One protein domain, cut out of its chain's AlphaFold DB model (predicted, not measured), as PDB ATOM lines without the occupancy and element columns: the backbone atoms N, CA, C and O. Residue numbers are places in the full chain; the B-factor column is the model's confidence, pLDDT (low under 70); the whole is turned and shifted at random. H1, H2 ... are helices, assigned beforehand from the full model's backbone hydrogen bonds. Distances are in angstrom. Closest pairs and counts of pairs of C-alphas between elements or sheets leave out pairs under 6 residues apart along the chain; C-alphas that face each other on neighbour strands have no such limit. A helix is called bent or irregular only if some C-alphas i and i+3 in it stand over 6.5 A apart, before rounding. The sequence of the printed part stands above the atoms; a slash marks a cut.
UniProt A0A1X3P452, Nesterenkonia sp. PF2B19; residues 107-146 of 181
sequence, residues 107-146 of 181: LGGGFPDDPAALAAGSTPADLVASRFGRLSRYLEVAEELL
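Overview. This is residues 107 to 146 of the 181 residues of a protein of Nesterenkonia sp. PF2B19 (UniProt A0A1X3P452). A single long helix, H1, makes the long axis, with the four-residue helix H2 just beyond its last turn. Ahead of H1 runs a loop without a named element, residues 107 to 123, which turns back into H1 through residues 119 to 123; residues 119 to 125, of which 124 and 125 belong to H1, stick out free at one end, and residues 136 to 146, of which 136 to 140 belong to H1 and 142 to 145 to H2, at the other. The printed part has 40 residues, two named helices in the order H1, H2 and no named strand; its class is all helix. It is loose, with a radius of gyration of the C-alphas of 12.0 A, and spans 39 by 17 by 15 A, a rod.

Along the chain. Residues 107 to 123 come first, from C-alpha 107 at (35.970, 35.601, 355.192). H1, residues 124 to 140, begins at C-alpha 124 (32.345, 43.593, 349.466) and is 24.7 A long. It is neither bent nor irregular, but only just: C-alphas 135 and 138 are 6.1 A apart. H2, residues 142 to 145, ends at C-alpha 145 (20.665, 36.348, 378.505).

Arrangement. H1 and H2 meet only through their tight link of 1 residue. In H1, 11 of 13 O i to N i+4 pairs are within hydrogen-bond range; H2 is too short for such a pair.

Size, cuts and confidence. The C-alphas farthest apart, of Ala 120 and Leu 146, are 39.1 A apart. The printed part has no cut. Mean pLDDT of the printed part is 70.1, with 20 residues under 70, among them residues 135 to 146.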
ATOM      1  N   LEU A 107      35.900  36.685 356.172       71.06
ATOM      2  CA  LEU A 107      35.970  35.601 355.192       71.06
ATOM      3  C   LEU A 107      34.757  34.656 355.236       71.06
ATOM      4  O   LEU A 107      34.789  33.621 354.571       71.06
ATOM      5  N   GLY A 108      33.715  34.993 356.010       62.19
ATOM      6  CA  GLY A 108      32.407  34.322 355.984       62.19
ATOM      7  C   GLY A 108      32.342  32.968 356.699       62.19
ATOM      8  O   GLY A 108      31.430  32.190 356.443       62.19
ATOM      9  N   GLY A 109      33.305  32.658 357.574       64.31
ATOM     10  CA  GLY A 109      33.385  31.373 358.284       64.31
ATOM     11  C   GLY A 109      32.266  31.167 359.315       64.31
ATOM     12  O   GLY A 109      31.370  30.356 359.112       64.31
ATOM     13  N   GLY A 110      32.316  31.899 360.433       58.81
ATOM     14  CA  GLY A 110      31.310  31.811 361.511       58.81
ATOM     15  C   GLY A 110      30.017  32.590 361.240       58.81
ATOM     16  O   GLY A 110      29.023  32.421 361.943       58.81
ATOM     17  N   PHE A 111      30.025  33.434 360.209       64.88
ATOM     18  CA  PHE A 111      28.903  34.269 359.795       64.88
ATOM     19  C   PHE A 111      28.700  34.057 358.296       64.88
ATOM     20  O   PHE A 111      29.228  34.844 357.510       64.88
ATOM     21  N   PRO A 112      28.007  32.976 357.888       65.56
ATOM     22  CA  PRO A 112      27.774  32.721 356.474       65.56
ATOM     23  C   PRO A 112      27.088  33.927 355.835       65.56
ATOM     24  O   PRO A 112      26.279  34.600 356.480       65.56
ATOM     25  N   ASP A 113      27.422  34.224 354.588       73.44
ATOM     26  CA  ASP A 113      26.812  35.356 353.902       73.44
ATOM     27  C   ASP A 113      25.297  35.160 353.807       73.44
ATOM     28  O   ASP A 113      24.812  34.060 353.531       73.44
ATOM     29  N   ASP A 114      24.548  36.225 354.092       72.56
ATOM     30  CA  ASP A 114      23.106  36.225 353.881       72.56
ATOM     31  C   ASP A 114      22.852  36.022 352.378       72.56
ATOM     32  O   ASP A 114      23.373  36.805 351.580       72.56
ATOM     33  N   PRO A 115      22.066  35.015 351.961       72.69
ATOM     34  CA  PRO A 115      21.700  34.837 350.560       72.69
ATOM     35  C   PRO A 115      21.134  36.109 349.910       72.69
ATOM     36  O   PRO A 115      21.366  36.337 348.727       72.69
ATOM     37  N   ALA A 116      20.452  36.969 350.677       71.06
ATOM     38  CA  ALA A 116      19.983  38.272 350.205       71.06
ATOM     39  C   ALA A 116      21.131  39.273 349.974       71.06
ATOM     40  O   ALA A 116      21.078  40.053 349.027       71.06
ATOM     41  N   ALA A 117      22.193  39.217 350.783       66.88
ATOM     42  CA  ALA A 117      23.420  39.994 350.591       66.88
ATOM     43  C   ALA A 117      24.341  39.399 349.508       66.88
ATOM     44  O   ALA A 117      25.298  40.040 349.092       66.88
ATOM     45  N   LEU A 118      24.065  38.181 349.037       69.31
ATOM     46  CA  LEU A 118      24.713  37.577 347.868       69.31
ATOM     47  C   LEU A 118      23.958  37.864 346.560       69.31
ATOM     48  O   LEU A 118      24.406  37.444 345.491       69.31
ATOM     49  N   ALA A 119      22.823  38.572 346.617       73.94
ATOM     50  CA  ALA A 119      22.080  38.960 345.426       73.94
ATOM     51  C   ALA A 119      22.932  39.855 344.508       73.94
ATOM     52  O   ALA A 119      23.771  40.640 344.969       73.94
ATOM     53  N   ALA A 120      22.709  39.728 343.196       58.03
ATOM     54  CA  ALA A 120      23.447  40.458 342.173       58.03
ATOM     55  C   ALA A 120      23.405  41.974 342.438       58.03
ATOM     56  O   ALA A 120      22.333  42.576 342.435       58.03
ATOM     57  N   GLY A 121      24.578  42.573 342.666       71.19
ATOM     58  CA  GLY A 121      24.730  44.004 342.956       71.19
ATOM     59  C   GLY A 121      25.309  44.337 344.333       71.19
ATOM     60  O   GLY A 121      25.603  45.502 344.580       71.19
ATOM     61  N   SER A 122      25.518  43.349 345.206       77.06
ATOM     62  CA  SER A 122      26.116  43.581 346.526       77.06
ATOM     63  C   SER A 122      27.629  43.792 346.445       77.06
ATOM     64  O   SER A 122      28.341  43.067 345.746       77.06
ATOM     65  N   THR A 123      28.139  44.787 347.169       83.69
ATOM     66  CA  THR A 123      29.571  45.093 347.233       83.69
ATOM     67  C   THR A 123      30.264  44.307 348.358       83.69
ATOM     68  O   THR A 123      29.612  43.862 349.306       83.69
ATOM     69  N   PRO A 124      31.605  44.166 348.338       80.12
ATOM     70  CA  PRO A 124      32.345  43.593 349.466       80.12
ATOM     71  C   PRO A 124      32.087  44.310 350.800       80.12
ATOM     72  O   PRO A 124      32.084  43.671 351.852       80.12
ATOM     73  N   ALA A 125      31.841  45.623 350.766       80.75
ATOM     74  CA  ALA A 125      31.494  46.395 351.955       80.75
ATOM     75  C   ALA A 125      30.129  45.983 352.528       80.75
ATOM     76  O   ALA A 125      30.003  45.858 353.745       80.75
ATOM     77  N   ASP A 126      29.147  45.693 351.669       79.81
ATOM     78  CA  ASP A 126      27.814  45.240 352.087       79.81
ATOM     79  C   ASP A 126      27.874  43.865 352.763       79.81
ATOM     80  O   ASP A 126      27.235  43.642 353.793       79.81
ATOM     81  N   LEU A 127      28.710  42.959 352.244       77.50
ATOM     82  CA  LEU A 127      28.947  41.645 352.851       77.50
ATOM     83  C   LEU A 127      29.596  41.767 354.234       77.50
ATOM     84  O   LEU A 127      29.154  41.133 355.194       77.50
ATOM     85  N   VAL A 128      30.620  42.613 354.367       77.56
ATOM     86  CA  VAL A 128      31.275  42.864 355.659       77.56
ATOM     87  C   VAL A 128      30.292  43.490 356.653       77.56
ATOM     88  O   VAL A 128      30.182  43.012 357.783       77.56
ATOM     89  N   ALA A 129      29.529  44.504 356.237       77.75
ATOM     90  CA  ALA A 129      28.518  45.145 357.075       77.75
ATOM     91  C   ALA A 129      27.433  44.155 357.534       77.75
ATOM     92  O   ALA A 129      27.080  44.138 358.713       77.75
ATOM     93  N   SER A 130      26.968  43.279 356.638       78.31
ATOM     94  CA  SER A 130      26.037  42.186 356.949       78.31
ATOM     95  C   SER A 130      26.584  41.258 358.041       78.31
ATOM     96  O   SER A 130      25.907  40.997 359.040       78.31
ATOM     97  N   ARG A 131      27.841  40.815 357.919       79.44
ATOM     98  CA  ARG A 131      28.485  39.942 358.915       79.44
ATOM     99  C   ARG A 131      28.628  40.625 360.275       79.44
ATOM    100  O   ARG A 131      28.314  40.007 361.293       79.44
ATOM    101  N   PHE A 132      29.019  41.902 360.306       76.06
ATOM    102  CA  PHE A 132      29.049  42.691 361.544       76.06
ATOM    103  C   PHE A 132      27.658  42.844 362.166       76.06
ATOM    104  O   PHE A 132      27.514  42.643 363.370       76.06
ATOM    105  N   GLY A 133      26.631  43.126 361.359       72.75
ATOM    106  CA  GLY A 133      25.245  43.214 361.824       72.75
ATOM    107  C   GLY A 133      24.739  41.902 362.432       72.75
ATOM    108  O   GLY A 133      23.989  41.904 363.405       72.75
ATOM    109  N   ARG A 134      25.180  40.752 361.911       71.50
ATOM    110  CA  ARG A 134      24.862  39.439 362.491       71.50
ATOM    111  C   ARG A 134      25.611  39.168 363.794       71.50
ATOM    112  O   ARG A 134      25.027  38.565 364.689       71.50
ATOM    113  N   LEU A 135      26.856  39.624 363.921       69.44
ATOM    114  CA  LEU A 135      27.621  39.555 365.169       69.44
ATOM    115  C   LEU A 135      26.998  40.450 366.254       69.44
ATOM    116  O   LEU A 135      26.900  40.039 367.407       69.44
ATOM    117  N   SER A 136      26.521  41.647 365.900       68.31
ATOM    118  CA  SER A 136      25.902  42.564 366.864       68.31
ATOM    119  C   SER A 136      24.541  42.089 367.374       68.31
ATOM    120  O   SER A 136      24.130  42.541 368.438       68.31
ATOM    121  N   ARG A 137      23.877  41.126 366.712       65.75
ATOM    122  CA  ARG A 137      22.655  40.490 367.249       65.75
ATOM    123  C   ARG A 137      22.878  39.892 368.634       65.75
ATOM    124  O   ARG A 137      21.981  39.962 369.460       65.75
ATOM    125  N   TYR A 138      24.070  39.374 368.936       60.78
ATOM    126  CA  TYR A 138      24.379  38.880 370.283       60.78
ATOM    127  C   TYR A 138      24.279  39.970 371.356       60.78
ATOM    128  O   TYR A 138      23.948  39.665 372.497       60.78
ATOM    129  N   LEU A 139      24.528  41.233 370.996       63.22
ATOM    130  CA  LEU A 139      24.357  42.372 371.898       63.22
ATOM    131  C   LEU A 139      22.879  42.728 372.091       63.22
ATOM    132  O   LEU A 139      22.517  43.197 373.164       63.22
ATOM    133  N   GLU A 140      22.028  42.487 371.089       64.62
ATOM    134  CA  GLU A 140      20.580  42.723 371.182       64.62
ATOM    135  C   GLU A 140      19.910  41.737 372.152       64.62
ATOM    136  O   GLU A 140      19.035  42.132 372.912       64.62
ATOM    137  N   VAL A 141      20.364  40.477 372.188       65.12
ATOM    138  CA  VAL A 141      19.834  39.452 373.116       65.12
ATOM    139  C   VAL A 141      20.562  39.447 374.468       65.12
ATOM    140  O   VAL A 141      20.190  38.708 375.378       65.12
ATOM    141  N   ALA A 142      21.612  40.257 374.635       63.69
ATOM    142  CA  ALA A 142      22.414  40.273 375.857       63.69
ATOM    143  C   ALA A 142      21.589  40.669 377.092       63.69
ATOM    144  O   ALA A 142      21.815  40.119 378.164       63.69
ATOM    145  N   GLU A 143      20.607  41.564 376.952       62.91
ATOM    146  CA  GLU A 143      19.700  41.925 378.055       62.91
ATOM    147  C   GLU A 143      18.789  40.770 378.493       62.91
ATOM    148  O   GLU A 143      18.417  40.705 379.661       62.91
ATOM    149  N   GLU A 144      18.460  39.844 377.588       65.25
ATOM    150  CA  GLU A 144      17.641  38.663 377.895       65.25
ATOM    151  C   GLU A 144      18.473  37.511 378.480       65.25
ATOM    152  O   GLU A 144      17.956  36.687 379.235       65.25
ATOM    153  N   LEU A 145      19.757  37.431 378.113       58.62
ATOM    154  CA  LEU A 145      20.665  36.348 378.505       58.62
ATOM    155  C   LEU A 145      21.455  36.647 379.784       58.62
ATOM    156  O   LEU A 145      21.849  35.721 380.494       58.62
ATOM    157  N   LEU A 146      21.738  37.920 380.059       68.38
ATOM    158  CA  LEU A 146      22.507  38.341 381.224       68.38
ATOM    159  C   LEU A 146      21.596  38.629 382.420       68.38
ATOM    160  O   LEU A 146      20.399  38.869 382.289       68.38
TER     161      LEU A 146